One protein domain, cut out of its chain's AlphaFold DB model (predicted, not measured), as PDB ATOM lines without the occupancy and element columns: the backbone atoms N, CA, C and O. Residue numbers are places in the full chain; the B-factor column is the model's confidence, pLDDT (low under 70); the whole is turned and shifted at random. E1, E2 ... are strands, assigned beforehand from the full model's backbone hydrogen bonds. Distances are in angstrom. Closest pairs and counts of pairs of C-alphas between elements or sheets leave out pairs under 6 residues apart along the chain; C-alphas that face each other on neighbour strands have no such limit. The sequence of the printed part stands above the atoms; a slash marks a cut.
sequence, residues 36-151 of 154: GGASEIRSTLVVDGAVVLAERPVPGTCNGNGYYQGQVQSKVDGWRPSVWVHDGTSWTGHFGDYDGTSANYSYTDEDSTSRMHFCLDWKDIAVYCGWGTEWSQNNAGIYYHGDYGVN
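Overview. This is residues 36 to 151 of the 154 residues of an uncharacterized protein of Actinosynnema pretiosum subsp. pretiosum (UniProt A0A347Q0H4). Two strongly twisted sheets stand face to face as a sandwich, their strands crossed at 39 degrees: E1 E2 E3 E6 make one layer, curled like part of a barrel, and E5 E4 E7 E8 E9 make the other. After E9 a stretch without named elements folds back, its residues 143 to 146 over the face of the five-strand sheet turned away from the other sheet. The printed part has 116 residues, with no named helix and nine strands, E1 to E9 in order along the chain; the class is all strand, and both sheets are antiparallel throughout. The whole is compact, with a radius of gyration of the C-alphas of 13.4 A, and spans 38 by 26 by 25 A.

Along the chain. E1, residues 44 to 47, begins at C-alpha 44 (448.422, 632.888, 471.347). E2, residues 50 to 57, is 20.4 A long and bends by 50 degrees at residue 53. E3, residues 67 to 74, measures 23.5 A. E4, residues 80 to 86, measures 19.9 A, and E5 holds residues 91 to 95. E6, residues 102 to 108, measures 20.5 A, and E7, residues 115 to 122, measures 23.5 A. E8 holds residues 126 to 131. E9, residues 134 to 138, ends at C-alpha 138 (440.018, 627.371, 455.411).

Arrangement. E1 E2 E3 is a meander, each strand the antiparallel neighbour of the one before; N 45 and O 53 are 2.9 A apart, N 56 and O 71 2.7 A. E6 is the antiparallel neighbour of E3, with N 68 and O 107 at 2.8 A, and E1 and E6 are edge strands. In the other sheet, the hairpin E4 and E5 has N 94 and O 83 at 2.8 A, and E4 and E7 have N 82 and O 119 at 2.8 A. E7 E8 E9 is a second meander, with N 120 and O 128 at 2.8 A and N 131 and O 134 at 2.8 A. Between the sheets, the closest C-alphas of E1 and E8 are those of Leu 45 and Trp 131, 5.2 A apart; those of E5 and E6 are Phe 95 and Ala 103, at 5.4 A. E1 and E6 are apart, and so are E5 and E9.

Size, cuts and confidence. The two C-alphas farthest apart, those of Ala 38 and Ala 140, are 39.5 A from each other. The printed part has no cut, and no link between named strands is long. The chain changes sheets at the links E3 to E4, E5 to E6 and E6 to E7. The mean pLDDT of the printed part is 87.9; residue 141 and residues 149 to 151 are under 70.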
ATOM      1  N   GLY A  36     460.881 640.493 474.090       72.44
ATOM      2  CA  GLY A  36     460.774 641.844 474.653       72.44
ATOM      3  C   GLY A  36     462.100 642.230 475.300       72.44
ATOM      4  O   GLY A  36     462.238 642.197 476.524       72.44
ATOM      5  N   GLY A  37     463.122 642.473 474.479       75.38
ATOM      6  CA  GLY A  37     464.509 642.532 474.940       75.38
ATOM      7  C   GLY A  37     465.019 641.144 475.341       75.38
ATOM      8  O   GLY A  37     465.025 640.229 474.527       75.38
ATOM      9  N   ALA A  38     465.439 640.970 476.597       78.06
ATOM     10  CA  ALA A  38     465.934 639.686 477.113       78.06
ATOM     11  C   ALA A  38     464.826 638.761 477.659       78.06
ATOM     12  O   ALA A  38     465.125 637.745 478.277       78.06
ATOM     13  N   SER A  39     463.553 639.141 477.509       82.88
ATOM     14  CA  SER A  39     462.405 638.390 478.036       82.88
ATOM     15  C   SER A  39     461.604 637.737 476.920       82.88
ATOM     16  O   SER A  39     461.298 638.377 475.915       82.88
ATOM     17  N   GLU A  40     461.208 636.486 477.121       87.25
ATOM     18  CA  GLU A  40     460.351 635.753 476.199       87.25
ATOM     19  C   GLU A  40     458.901 636.258 476.246       87.25
ATOM     20  O   GLU A  40     458.295 636.376 477.316       87.25
ATOM     21  N   ILE A  41     458.309 636.519 475.080       85.75
ATOM     22  CA  ILE A  41     456.897 636.885 474.943       85.75
ATOM     23  C   ILE A  41     456.097 635.640 474.585       85.75
ATOM     24  O   ILE A  41     456.406 634.917 473.642       85.75
ATOM     25  N   ARG A  42     455.015 635.410 475.325       90.31
ATOM     26  CA  ARG A  42     454.086 634.325 475.032       90.31
ATOM     27  C   ARG A  42     453.063 634.750 473.987       90.31
ATOM     28  O   ARG A  42     452.314 635.697 474.216       90.31
ATOM     29  N   SER A  43     452.963 633.983 472.911       90.81
ATOM     30  CA  SER A  43     451.979 634.223 471.856       90.81
ATOM     31  C   SER A  43     450.786 633.273 471.946       90.81
ATOM     32  O   SER A  43     450.883 632.166 472.484       90.81
ATOM     33  N   THR A  44     449.651 633.690 471.392       94.44
ATOM     34  CA  THR A  44     448.422 632.888 471.347       94.44
ATOM     35  C   THR A  44     447.717 633.018 470.001       94.44
ATOM     36  O   THR A  44     447.937 633.980 469.271       94.44
ATOM     37  N   LEU A  45     446.850 632.051 469.700       94.81
ATOM     38  CA  LEU A  45     445.772 632.182 468.722       94.81
ATOM     39  C   LEU A  45     444.443 632.119 469.469       94.81
ATOM     40  O   LEU A  45     444.221 631.208 470.272       94.81
ATOM     41  N   VAL A  46     443.572 633.078 469.194       95.06
ATOM     42  CA  VAL A  46     442.249 633.238 469.782       95.06
ATOM     43  C   VAL A  46     441.224 633.162 468.661       95.06
ATOM     44  O   VAL A  46     441.222 634.010 467.775       95.06
ATOM     45  N   VAL A  47     440.342 632.169 468.727       94.69
ATOM     46  CA  VAL A  47     439.239 631.955 467.778       94.69
ATOM     47  C   VAL A  47     437.936 632.111 468.550       94.69
ATOM     48  O   VAL A  47     437.780 631.518 469.616       94.69
ATOM     49  N   ASP A  48     437.037 632.969 468.064       94.88
ATOM     50  CA  ASP A  48     435.742 633.272 468.698       94.88
ATOM     51  C   ASP A  48     435.826 633.594 470.206       94.88
ATOM     52  O   ASP A  48     434.966 633.231 471.006       94.88
ATOM     53  N   GLY A  49     436.896 634.284 470.618       94.81
ATOM     54  CA  GLY A  49     437.134 634.678 472.012       94.81
ATOM     55  C   GLY A  49     437.773 633.602 472.901       94.81
ATOM     56  O   GLY A  49     438.063 633.882 474.064       94.81
ATOM     57  N   ALA A  50     438.048 632.404 472.378       97.38
ATOM     58  CA  ALA A  50     438.727 631.327 473.094       97.38
ATOM     59  C   ALA A  50     440.179 631.158 472.622       97.38
ATOM     60  O   ALA A  50     440.452 631.124 471.426       97.38
ATOM     61  N   VAL A  51     441.127 631.009 473.556       96.81
ATOM     62  CA  VAL A  51     442.522 630.670 473.220       96.81
ATOM     63  C   VAL A  51     442.573 629.222 472.739       96.81
ATOM     64  O   VAL A  51     442.413 628.305 473.542       96.81
ATOM     65  N   VAL A  52     442.832 629.020 471.448       96.94
ATOM     66  CA  VAL A  52     442.903 627.687 470.830       96.94
ATOM     67  C   VAL A  52     444.333 627.179 470.674       96.94
ATOM     68  O   VAL A  52     444.567 625.973 470.734       96.94
ATOM     69  N   LEU A  53     445.304 628.091 470.548       96.94
ATOM     70  CA  LEU A  53     446.730 627.778 470.592       96.94
ATOM     71  C   LEU A  53     447.446 628.715 471.548       96.94
ATOM     72  O   LEU A  53     447.147 629.909 471.617       96.94
ATOM     73  N   ALA A  54     448.422 628.173 472.265       96.12
ATOM     74  CA  ALA A  54     449.313 628.966 473.091       96.12
ATOM     75  C   ALA A  54     450.751 628.487 472.942       96.12
ATOM     76  O   ALA A  54     451.044 627.301 473.089       96.12
ATOM     77  N   GLU A  55     451.643 629.431 472.708       95.12
ATOM     78  CA  GLU A  55     453.076 629.206 472.706       95.12
ATOM     79  C   GLU A  55     453.601 629.042 474.138       95.12
ATOM     80  O   GLU A  55     453.030 629.550 475.113       95.12
ATOM     81  N   ARG A  56     454.718 628.338 474.260       95.19
ATOM     82  CA  ARG A  56     455.631 628.339 475.391       95.19
ATOM     83  C   ARG A  56     457.054 628.443 474.829       95.19
ATOM     84  O   ARG A  56     457.590 627.423 474.389       95.19
ATOM     85  N   PRO A  57     457.647 629.645 474.828       93.38
ATOM     86  CA  PRO A  57     459.041 629.830 474.443       93.38
ATOM     87  C   PRO A  57     459.969 628.987 475.325       93.38
ATOM     88  O   PRO A  57     459.674 628.756 476.506       93.38
ATOM     89  N   VAL A  58     461.080 628.512 474.764       94.44
ATOM     90  CA  VAL A  58     462.117 627.833 475.552       94.44
ATOM     91  C   VAL A  58     462.887 628.890 476.353       94.44
ATOM     92  O   VAL A  58     463.362 629.857 475.759       94.44
ATOM     93  N   PRO A  59     463.042 628.735 477.683       92.38
ATOM     94  CA  PRO A  59     463.788 629.697 478.487       92.38
ATOM     95  C   PRO A  59     465.216 629.907 477.979       92.38
ATOM     96  O   PRO A  59     465.936 628.942 477.717       92.38
ATOM     97  N   GLY A  60     465.630 631.168 477.886       89.00
ATOM     98  CA  GLY A  60     466.944 631.557 477.389       89.00
ATOM     99  C   GLY A  60     467.018 631.672 475.870       89.00
ATOM    100  O   GLY A  60     468.107 631.919 475.352       89.00
ATOM    101  N   THR A  61     465.898 631.528 475.154       89.69
ATOM    102  CA  THR A  61     465.868 631.770 473.707       89.69
ATOM    103  C   THR A  61     466.061 633.251 473.366       89.69
ATOM    104  O   THR A  61     466.592 633.569 472.308       89.69
ATOM    105  N   CYS A  62     465.724 634.162 474.284       85.56
ATOM    106  CA  CYS A  62     465.940 635.603 474.136       85.56
ATOM    107  C   CYS A  62     467.315 636.042 474.658       85.56
ATOM    108  O   CYS A  62     467.423 636.858 475.572       85.56
ATOM    109  N   ASN A  63     468.385 635.482 474.088       85.94
ATOM    110  CA  ASN A  63     469.771 635.738 474.513       85.94
ATOM    111  C   ASN A  63     470.614 636.511 473.475       85.94
ATOM    112  O   ASN A  63     471.806 636.735 473.688       85.94
ATOM    113  N   GLY A  64     470.004 636.905 472.353       82.06
ATOM    114  CA  GLY A  64     470.643 637.671 471.285       82.06
ATOM    115  C   GLY A  64     471.414 636.853 470.248       82.06
ATOM    116  O   GLY A  64     471.986 637.453 469.358       82.06
ATOM    117  N   ASN A  65     471.430 635.519 470.301       83.94
ATOM    118  CA  ASN A  65     472.225 634.675 469.392       83.94
ATOM    119  C   ASN A  65     471.608 634.413 468.000       83.94
ATOM    120  O   ASN A  65     472.068 633.503 467.311       83.94
ATOM    121  N   GLY A  66     470.555 635.127 467.603       82.56
ATOM    122  CA  GLY A  66     469.879 634.885 466.324       82.56
ATOM    123  C   GLY A  66     469.032 633.610 466.268       82.56
ATOM    124  O   GLY A  66     468.396 633.380 465.250       82.56
ATOM    125  N   TYR A  67     468.943 632.810 467.337       87.25
ATOM    126  CA  TYR A  67     468.188 631.556 467.372       87.25
ATOM    127  C   TYR A  67     466.976 631.589 468.318       87.25
ATOM    128  O   TYR A  67     467.107 631.833 469.520       87.25
ATOM    129  N   TYR A  68     465.794 631.281 467.780       88.69
ATOM    130  CA  TYR A  68     464.551 631.170 468.536       88.69
ATOM    131  C   TYR A  68     464.080 629.716 468.669       88.69
ATOM    132  O   TYR A  68     464.118 628.952 467.702       88.69
ATOM    133  N   GLN A  69     463.567 629.336 469.842       93.56
ATOM    134  CA  GLN A  69     462.971 628.029 470.113       93.56
ATOM    135  C   GLN A  69     461.679 628.153 470.916       93.56
ATOM    136  O   GLN A  69     461.592 628.891 471.900       93.56
ATOM    137  N   GLY A  70     460.693 627.340 470.554       94.81
ATOM    138  CA  GLY A  70     459.416 627.319 471.247       94.81
ATOM    139  C   GLY A  70     458.667 626.009 471.087       94.81
ATOM    140  O   GLY A  70     459.023 625.117 470.315       94.81
ATOM    141  N   GLN A  71     457.591 625.910 471.853       96.88
ATOM    142  CA  GLN A  71     456.585 624.873 471.722       96.88
ATOM    143  C   GLN A  71     455.221 625.542 471.601       96.88
ATOM    144  O   GLN A  71     454.857 626.340 472.458       96.88
ATOM    145  N   VAL A  72     454.440 625.207 470.583       96.62
ATOM    146  CA  VAL A  72     453.022 625.577 470.534       96.62
ATOM    147  C   VAL A  72     452.188 624.426 471.084       96.62
ATOM    148  O   VAL A  72     452.509 623.259 470.855       96.62
ATOM    149  N   GLN A  73     451.130 624.744 471.824       97.38
ATOM    150  CA  GLN A  73     450.211 623.765 472.389       97.38
ATOM    151  C   GLN A  73     448.770 624.046 471.958       97.38
ATOM    152  O   GLN A  73     448.273 625.157 472.162       97.38
ATOM    153  N   SER A  74     448.095 623.021 471.434       97.06
ATOM    154  CA  SER A  74     446.647 623.004 471.216       97.06
ATOM    155  C   SER A  74     445.898 623.015 472.545       97.06
ATOM    156  O   SER A  74     446.267 622.330 473.502       97.06
ATOM    157  N   LYS A  75     444.841 623.824 472.605       96.88
ATOM    158  CA  LYS A  75     443.850 623.842 473.689       96.88
ATOM    159  C   LYS A  75     442.542 623.164 473.289       96.88
ATOM    160  O   LYS A  75     441.588 623.197 474.058       96.88
ATOM    161  N   VAL A  76     442.509 622.566 472.100       94.38
ATOM    162  CA  VAL A  76     441.345 621.887 471.543       94.38
ATOM    163  C   VAL A  76     441.694 620.414 471.355       94.38
ATOM    164  O   VAL A  76     442.588 620.065 470.583       94.38
ATOM    165  N   ASP A  77     440.998 619.547 472.085       92.06
ATOM    166  CA  ASP A  77     441.266 618.110 472.075       92.06
ATOM    167  C   ASP A  77     441.091 617.515 470.673       92.06
ATOM    168  O   ASP A  77     440.081 617.735 470.002       92.06
ATOM    169  N   GLY A  78     442.086 616.743 470.232       90.75
ATOM    170  CA  GLY A  78     442.088 616.089 468.921       90.75
ATOM    171  C   GLY A  78     442.406 617.004 467.733       90.75
ATOM    172  O   GLY A  78     442.287 616.558 466.591       90.75
ATOM    173  N   TRP A  79     442.799 618.258 467.977       93.88
ATOM    174  CA  TRP A  79     443.278 619.170 466.938       93.88
ATOM    175  C   TRP A  79     444.794 619.318 467.004       93.88
ATOM    176  O   TRP A  79     445.362 619.574 468.072       93.88
ATOM    177  N   ARG A  80     445.433 619.205 465.840       95.38
ATOM    178  CA  ARG A  80     446.876 619.314 465.678       95.38
ATOM    179  C   ARG A  80     447.284 620.788 465.678       95.38
ATOM    180  O   ARG A  80     446.736 621.578 464.907       95.38
ATOM    181  N   PRO A  81     448.256 621.184 466.511       96.56
ATOM    182  CA  PRO A  81     448.865 622.496 466.411       96.56
ATOM    183  C   PRO A  81     449.976 622.497 465.350       96.56
ATOM    184  O   PRO A  81     450.728 621.529 465.208       96.56
ATOM    185  N   SER A  82     450.139 623.617 464.657       95.50
ATOM    186  CA  SER A  82     451.301 623.890 463.815       95.50
ATOM    187  C   SER A  82     451.738 625.349 463.920       95.50
ATOM    188  O   SER A  82     450.954 626.243 464.252       95.50
ATOM    189  N   VAL A  83     453.023 625.577 463.667       94.31
ATOM    190  CA  VAL A  83     453.633 626.905 463.567       94.31
ATOM    191  C   VAL A  83     454.206 627.044 462.178       94.31
ATOM    192  O   VAL A  83     454.914 626.152 461.719       94.31
ATOM    193  N   TRP A  84     453.947 628.171 461.535       93.50
ATOM    194  CA  TRP A  84     454.608 628.516 460.288       93.50
ATOM    195  C   TRP A  84     455.497 629.717 460.515       93.50
ATOM    196  O   TRP A  84     455.052 630.721 461.073       93.50
ATOM    197  N   VAL A  85     456.742 629.600 460.073       91.56
ATOM    198  CA  VAL A  85     457.759 630.641 460.185       91.56
ATOM    199  C   VAL A  85     458.193 631.047 458.787       91.56
ATOM    200  O   VAL A  85     458.509 630.192 457.966       91.56
ATOM    201  N   HIS A  86     458.194 632.344 458.510       88.50
ATOM    202  CA  HIS A  86     458.754 632.920 457.298       88.50
ATOM    203  C   HIS A  86     460.111 633.528 457.619       88.50
ATOM    204  O   HIS A  86     460.156 634.456 458.419       88.50
ATOM    205  N   ASP A  87     461.175 633.060 456.974       81.81
ATOM    206  CA  ASP A  87     462.569 633.489 457.200       81.81
ATOM    207  C   ASP A  87     463.043 634.604 456.248       81.81
ATOM    208  O   ASP A  87     464.233 634.830 456.062       81.81
ATOM    209  N   GLY A  88     462.101 635.258 455.569       78.75
ATOM    210  CA  GLY A  88     462.377 636.264 454.540       78.75
ATOM    211  C   GLY A  88     462.295 635.712 453.116       78.75
ATOM    212  O   GLY A  88     462.026 636.483 452.192       78.75
ATOM    213  N   THR A  89     462.398 634.392 452.928       83.88
ATOM    214  CA  THR A  89     462.305 633.762 451.598       83.88
ATOM    215  C   THR A  89     461.102 632.846 451.437       83.88
ATOM    216  O   THR A  89     460.450 632.866 450.389       83.88
ATOM    217  N   SER A  90     460.809 632.030 452.449       88.94
ATOM    218  CA  SER A  90     459.777 631.004 452.354       88.94
ATOM    219  C   SER A  90     459.138 630.705 453.703       88.94
ATOM    220  O   SER A  90     459.720 630.947 454.757       88.94
ATOM    221  N   TRP A  91     457.913 630.179 453.663       89.94
ATOM    222  CA  TRP A  91     457.230 629.673 454.847       89.94
ATOM    223  C   TRP A  91     457.648 628.227 455.121       89.94
ATOM    224  O   TRP A  91     457.459 627.351 454.278       89.94
ATOM    225  N   THR A  92     458.145 627.975 456.328       93.50
ATOM    226  CA  THR A  92     458.467 626.646 456.847       93.50
ATOM    227  C   THR A  92     457.464 626.264 457.930       93.50
ATOM    228  O   THR A  92     457.259 627.012 458.885       93.50
ATOM    229  N   GLY A  93     456.821 625.106 457.770       94.31
ATOM    230  CA  GLY A  93     455.843 624.576 458.718       94.31
ATOM    231  C   GLY A  93     456.468 623.611 459.729       94.31
ATOM    232  O   GLY A  93     457.244 622.727 459.365       94.31
ATOM    233  N   HIS A  94     456.081 623.748 460.993       95.44
ATOM    234  CA  HIS A  94     456.423 622.855 462.095       95.44
ATOM    235  C   HIS A  94     455.135 622.285 462.682       95.44
ATOM    236  O   HIS A  94     454.287 623.031 463.174       95.44
ATOM    237  N   PHE A  95     454.982 620.966 462.633       95.19
ATOM    238  CA  PHE A  95     453.721 620.291 462.930       95.19
ATOM    239  C   PHE A  95     453.839 619.443 464.190       95.19
ATOM    240  O   PHE A  95     454.881 618.839 464.450       95.19
ATOM    241  N   GLY A  96     452.762 619.403 464.970       94.88
ATOM    242  CA  GLY A  96     452.574 618.381 465.992       94.88
ATOM    243  C   GLY A  96     452.106 617.068 465.370       94.88
ATOM    244  O   GLY A  96     451.880 616.974 464.164       94.88
ATOM    245  N   ASP A  97     451.897 616.057 466.200       90.75
ATOM    246  CA  ASP A  97     451.211 614.837 465.770       90.75
ATOM    247  C   ASP A  97     449.690 615.062 465.748       90.75
ATOM    248  O   ASP A  97     449.174 615.883 466.504       90.75
ATOM    249  N   TYR A  98     448.939 614.312 464.932       83.44
ATOM    250  CA  TYR A  98     447.465 614.395 464.939       83.44
ATOM    251  C   TYR A  98     446.833 613.917 466.253       83.44
ATOM    252  O   TYR A  98     445.732 614.343 466.591       83.44
ATOM    253  N   ASP A  99     447.540 613.068 466.999       83.12
ATOM    254  CA  ASP A  99     447.170 612.652 468.356       83.12
ATOM    255  C   ASP A  99     447.934 613.457 469.429       83.12
ATOM    256  O   ASP A  99     447.773 613.241 470.633       83.12
ATOM    257  N   GLY A 100     448.791 614.385 468.996       82.94
ATOM    258  CA  GLY A 100     449.621 615.226 469.840       82.94
ATOM    259  C   GLY A 100     448.971 616.578 470.104       82.94
ATOM    260  O   GLY A 100     448.357 617.193 469.239       82.94
ATOM    261  N   THR A 101     449.159 617.097 471.316       92.19
ATOM    262  CA  THR A 101     448.674 618.437 471.684       92.19
ATOM    263  C   THR A 101     449.744 619.511 471.534       92.19
ATOM    264  O   THR A 101     449.504 620.654 471.913       92.19
ATOM    265  N   SER A 102     450.923 619.189 470.998       96.12
ATOM    266  CA  SER A 102     452.041 620.130 470.914       96.12
ATOM    267  C   SER A 102     452.894 619.957 469.664       96.12
ATOM    268  O   SER A 102     453.086 618.832 469.213       96.12
ATOM    269  N   ALA A 103     453.484 621.055 469.194       96.56
ATOM    270  CA  ALA A 103     454.538 621.060 468.185       96.56
ATOM    271  C   ALA A 103     455.747 621.836 468.718       96.56
ATOM    272  O   ALA A 103     455.592 622.948 469.226       96.56
ATOM    273  N   ASN A 104     456.941 621.257 468.609       96.88
ATOM    274  CA  ASN A 104     458.189 621.967 468.886       96.88
ATOM    275  C   ASN A 104     458.698 622.605 467.595       96.88
ATOM    276  O   ASN A 104     458.551 622.026 466.517       96.88
ATOM    277  N   TYR A 105     459.332 623.763 467.706       95.12
ATOM    278  CA  TYR A 105     459.919 624.441 466.562       95.12
ATOM    279  C   TYR A 105     461.126 625.270 466.972       95.12
ATOM    280  O   TYR A 105     461.318 625.624 468.141       95.12
ATOM    281  N   SER A 106     461.940 625.580 465.975       93.25
ATOM    282  CA  SER A 106     463.048 626.505 466.113       93.25
ATOM    283  C   SER A 106     463.401 627.107 464.770       93.25
ATOM    284  O   SER A 106     463.269 626.422 463.755       93.25
ATOM    285  N   TYR A 107     463.909 628.329 464.777       89.75
ATOM    286  CA  TYR A 107     464.378 629.012 463.577       89.75
ATOM    287  C   TYR A 107     465.487 630.001 463.927       89.75
ATOM    288  O   TYR A 107     465.633 630.404 465.082       89.75
ATOM    289  N   THR A 108     466.263 630.371 462.914       87.12
ATOM    290  CA  THR A 108     467.250 631.444 463.007       87.12
ATOM    291  C   THR A 108     466.686 632.670 462.305       87.12
ATOM    292  O   THR A 108     466.187 632.555 461.189       87.12
ATOM    293  N   ASP A 109     466.746 633.821 462.962       80.19
ATOM    294  CA  ASP A 109     466.323 635.111 462.420       80.19
ATOM    295  C   ASP A 109     467.566 635.987 462.248       80.19
ATOM    296  O   ASP A 109     468.123 636.495 463.222       80.19
ATOM    297  N   GLU A 110     468.051 636.093 461.011       74.94
ATOM    298  CA  GLU A 110     469.317 636.772 460.704       74.94
ATOM    299  C   GLU A 110     469.137 638.274 460.438       74.94
ATOM    300  O   GLU A 110     470.080 639.049 460.607       74.94
ATOM    301  N   ASP A 111     467.936 638.701 460.039       74.38
ATOM    302  CA  ASP A 111     467.663 640.056 459.551       74.38
ATOM    303  C   ASP A 111     466.472 640.744 460.240       74.38
ATOM    304  O   ASP A 111     466.094 641.857 459.868       74.38
ATOM    305  N   SER A 112     465.902 640.116 461.275       73.88
ATOM    306  CA  SER A 112     464.728 640.608 462.008       73.88
ATOM    307  C   SER A 112     463.457 640.733 461.158       73.88
ATOM    308  O   SER A 112     462.494 641.376 461.591       73.88
ATOM    309  N   THR A 113     463.411 640.125 459.966       76.69
ATOM    310  CA  THR A 113     462.231 640.151 459.082       76.69
ATOM    311  C   THR A 113     461.317 638.945 459.264       76.69
ATOM    312  O   THR A 113     460.268 638.864 458.609       76.69
ATOM    313  N   SER A 114     461.676 638.041 460.180       83.31
ATOM    314  CA  SER A 114     460.945 636.801 460.396       83.31
ATOM    315  C   SER A 114     459.480 637.052 460.778       83.31
ATOM    316  O   SER A 114     459.154 637.916 461.600       83.31
ATOM    317  N   ARG A 115     458.567 636.281 460.179       86.31
ATOM    318  CA  ARG A 115     457.117 636.332 460.458       86.31
ATOM    319  C   ARG A 115     456.661 634.985 460.964       86.31
ATOM    320  O   ARG A 115     457.191 633.962 460.545       86.31
ATOM    321  N   MET A 116     455.656 634.974 461.828       89.62
ATOM    322  CA  MET A 116     455.136 633.727 462.371       89.62
ATOM    323  C   MET A 116     453.620 633.765 462.447       89.62
ATOM    324  O   MET A 116     453.042 634.794 462.797       89.62
ATOM    325  N   HIS A 117     452.982 632.637 462.166       91.44
ATOM    326  CA  HIS A 117     451.590 632.427 462.530       91.44
ATOM    327  C   HIS A 117     451.380 631.038 463.118       91.44
ATOM    328  O   HIS A 117     452.217 630.141 462.981       91.44
ATOM    329  N   PHE A 118     450.234 630.864 463.758       94.44
ATOM    330  CA  PHE A 118     449.799 629.591 464.297       94.44
ATOM    331  C   PHE A 118     448.654 629.045 463.475       94.44
ATOM    332  O   PHE A 118     447.777 629.802 463.066       94.44
ATOM    333  N   CYS A 119     448.650 627.733 463.276       94.94
ATOM    334  CA  CYS A 119     447.529 627.056 462.663       94.94
ATOM    335  C   CYS A 119     447.077 625.877 463.512       94.94
ATOM    336  O   CYS A 119     447.885 625.136 464.073       94.94
ATOM    337  N   LEU A 120     445.765 625.726 463.616       94.50
ATOM    338  CA  LEU A 120     445.105 624.615 464.271       94.50
ATOM    339  C   LEU A 120     444.345 623.840 463.204       94.50
ATOM    340  O   LEU A 120     443.468 624.416 462.554       94.50
ATOM    341  N   ASP A 121     444.652 622.558 463.034       92.38
ATOM    342  CA  ASP A 121     443.985 621.728 462.041       92.38
ATOM    343  C   ASP A 121     443.385 620.447 462.619       92.38
ATOM    344  O   ASP A 121     443.915 619.827 463.542       92.38
ATOM    345  N   TRP A 122     442.253 620.043 462.049       88.94
ATOM    346  CA  TRP A 122     441.646 618.746 462.314       88.94
ATOM    347  C   TRP A 122     441.788 617.850 461.092       88.94
ATOM    348  O   TRP A 122     440.960 617.907 460.180       88.94
ATOM    349  N   LYS A 123     442.842 617.025 461.069       84.00
ATOM    350  CA  LYS A 123     443.089 616.037 459.999       84.00
ATOM    351  C   LYS A 123     443.045 616.661 458.599       84.00
ATOM    352  O   LYS A 123     442.486 616.070 457.680       84.00
ATOM    353  N   ASP A 124     443.575 617.880 458.478       75.19
ATOM    354  CA  ASP A 124     443.578 618.702 457.256       75.19
ATOM    355  C   ASP A 124     442.188 619.071 456.686       75.19
ATOM    356  O   ASP A 124     442.090 619.559 455.561       75.19
ATOM    357  N   ILE A 125     441.102 618.877 457.445       77.06
ATOM    358  CA  ILE A 125     439.728 619.179 457.003       77.06
ATOM    359  C   ILE A 125     439.374 620.643 457.279       77.06
ATOM    360  O   ILE A 125     438.863 621.342 456.407       77.06
ATOM    361  N   ALA A 126     439.635 621.105 458.497       77.69
ATOM    362  CA  ALA A 126     439.386 622.475 458.921       77.69
ATOM    363  C   ALA A 126     440.677 623.041 459.494       77.69
ATOM    364  O   ALA A 126     441.250 622.433 460.397       77.69
ATOM    365  N   VAL A 127     441.114 624.182 458.965       85.69
ATOM    366  CA  VAL A 127     442.341 624.857 459.382       85.69
ATOM    367  C   VAL A 127     441.992 626.272 459.823       85.69
ATOM    368  O   VAL A 127     441.491 627.062 459.023       85.69
ATOM    369  N   TYR A 128     442.262 626.589 461.087       93.62
ATOM    370  CA  TYR A 128     442.251 627.958 461.599       93.62
ATOM    371  C   TYR A 128     443.683 628.457 461.639       93.62
ATOM    372  O   TYR A 128     444.481 627.897 462.382       93.62
ATOM    373  N   CYS A 129     444.004 629.489 460.869       94.31
ATOM    374  CA  CYS A 129     445.330 630.095 460.851       94.31
ATOM    375  C   CYS A 129     445.256 631.550 461.277       94.31
ATOM    376  O   CYS A 129     444.334 632.264 460.886       94.31
ATOM    377  N   GLY A 130     446.244 631.997 462.041       91.88
ATOM    378  CA  GLY A 130     446.391 633.407 462.346       91.88
ATOM    379  C   GLY A 130     447.303 633.700 463.520       91.88
ATOM    380  O   GLY A 130     448.206 632.929 463.864       91.88
ATOM    381  N   TRP A 131     447.055 634.843 464.146       90.81
ATOM    382  CA  TRP A 131     447.850 635.364 465.240       90.81
ATOM    383  C   TRP A 131     447.033 636.240 466.187       90.81
ATOM    384  O   TRP A 131     446.307 637.137 465.765       90.81
ATOM    385  N   GLY A 132     447.191 636.043 467.497       91.19
ATOM    386  CA  GLY A 132     446.422 636.797 468.481       91.19
ATOM    387  C   GLY A 132     444.929 636.581 468.250       91.19
ATOM    388  O   GLY A 132     444.473 635.446 468.272       91.19
ATOM    389  N   THR A 133     444.175 637.654 468.023       91.50
ATOM    390  CA  THR A 133     442.737 637.607 467.697       91.50
ATOM    391  C   THR A 133     442.442 637.692 466.200       91.50
ATOM    392  O   THR A 133     441.277 637.660 465.814       91.50
ATOM    393  N   GLU A 134     443.468 637.847 465.366       90.81
ATOM    394  CA  GLU A 134     443.342 637.919 463.912       90.81
ATOM    395  C   GLU A 134     443.496 636.509 463.352       90.81
ATOM    396  O   GLU A 134     444.524 635.863 463.556       90.81
ATOM    397  N   TRP A 135     442.456 635.991 462.707       93.31
ATOM    398  CA  TRP A 135     442.467 634.638 462.171       93.31
ATOM    399  C   TRP A 135     441.522 634.494 460.987       93.31
ATOM    400  O   TRP A 135     440.543 635.227 460.831       93.31
ATOM    401  N   SER A 136     441.789 633.463 460.199       90.06
ATOM    402  CA  SER A 136     440.948 633.017 459.100       90.06
ATOM    403  C   SER A 136     440.795 631.502 459.126       90.06
ATOM    404  O   SER A 136     441.631 630.765 459.660       90.06
ATOM    405  N   GLN A 137     439.685 631.030 458.563       90.12
ATOM    406  CA  GLN A 137     439.401 629.611 458.403       90.12
ATOM    407  C   GLN A 137     439.496 629.216 456.936       90.12
ATOM    408  O   GLN A 137     438.996 629.913 456.050       90.12
ATOM    409  N   ASN A 138     440.066 628.041 456.696       83.00
ATOM    410  CA  ASN A 138     440.018 627.371 455.411       83.00
ATOM    411  C   ASN A 138     439.547 625.920 455.576       83.00
ATOM    412  O   ASN A 138     440.015 625.201 456.457       83.00
ATOM    413  N   ASN A 139     438.641 625.485 454.699       75.69
ATOM    414  CA  ASN A 139     438.063 624.136 454.694       75.69
ATOM    415  C   ASN A 139     438.699 623.204 453.640       75.69
ATOM    416  O   ASN A 139     438.108 622.191 453.276       75.69
ATOM    417  N   ALA A 140     439.867 623.564 453.100       73.81
ATOM    418  CA  ALA A 140     440.563 622.804 452.057       73.81
ATOM    419  C   ALA A 140     441.993 622.385 452.445       73.81
ATOM    420  O   ALA A 140     442.794 622.079 451.565       73.81
ATOM    421  N   GLY A 141     442.354 622.442 453.732       64.88
ATOM    422  CA  GLY A 141     443.721 622.138 454.183       64.88
ATOM    423  C   GLY A 141     444.781 623.151 453.722       64.88
ATOM    424  O   GLY A 141     445.974 622.913 453.883       64.88
ATOM    425  N   ILE A 142     444.370 624.278 453.128       74.44
ATOM    426  CA  ILE A 142     445.279 625.336 452.677       74.44
ATOM    427  C   ILE A 142     445.502 626.311 453.832       74.44
ATOM    428  O   ILE A 142     444.563 626.946 454.318       74.44
ATOM    429  N   TYR A 143     446.760 626.459 454.228       76.94
ATOM    430  CA  TYR A 143     447.190 627.377 455.275       76.94
ATOM    431  C   TYR A 143     447.131 628.824 454.767       76.94
ATOM    432  O   TYR A 143     447.685 629.158 453.717       76.94
ATOM    433  N   TYR A 144     446.414 629.689 455.486       78.25
ATOM    434  CA  TYR A 144     446.350 631.112 455.164       78.25
ATOM    435  C   TYR A 144     447.483 631.862 455.861       78.25
ATOM    436  O   TYR A 144     447.603 631.823 457.081       78.25
ATOM    437  N   HIS A 145     448.290 632.581 455.080       79.62
ATOM    438  CA  HIS A 145     449.456 633.328 455.561       79.62
ATOM    439  C   HIS A 145     449.244 634.847 455.628       79.62
ATOM    440  O   HIS A 145     450.223 635.584 455.699       79.62
ATOM    441  N   GLY A 146     448.001 635.334 455.553       77.38
ATOM    442  CA  GLY A 146     447.726 636.775 455.607       77.38
ATOM    443  C   GLY A 146     447.658 637.339 457.027       77.38
ATOM    444  O   GLY A 146     448.083 638.472 457.225       77.38
ATOM    445  N   ASP A 147     447.232 636.528 457.998       81.94
ATOM    446  CA  ASP A 147     447.209 636.891 459.416       81.94
ATOM    447  C   ASP A 147     448.454 636.305 460.081       81.94
ATOM    448  O   ASP A 147     448.617 635.087 460.195       81.94
ATOM    449  N   TYR A 148     449.382 637.168 460.467       79.31
ATOM    450  CA  TYR A 148     450.624 636.754 461.100       79.31
ATOM    451  C   TYR A 148     451.054 637.777 462.127       79.31
ATOM    452  O   TYR A 148     450.866 638.984 461.983       79.31
ATOM    453  N   GLY A 149     451.728 637.279 463.150       67.94
ATOM    454  CA  GLY A 149     452.476 638.134 464.030       67.94
ATOM    455  C   GLY A 149     453.659 638.682 463.252       67.94
ATOM    456  O   GLY A 149     454.629 637.962 462.991       67.94
ATOM    457  N   VAL A 150     453.613 639.971 462.937       65.25
ATOM    458  CA  VAL A 150     454.807 640.707 462.529       65.25
ATOM    459  C   VAL A 150     455.674 640.963 463.753       65.25
ATOM    460  O   VAL A 150     455.183 641.053 464.887       65.25
ATOM    461  N   ASN A 151     456.976 641.038 463.523       57.09
ATOM    462  CA  ASN A 151     457.930 641.561 464.480       57.09
ATOM    463  C   ASN A 151     457.626 643.058 464.691       57.09
ATOM    464  O   ASN A 151     458.142 643.917 463.978       57.09
TER     465      ASN A 151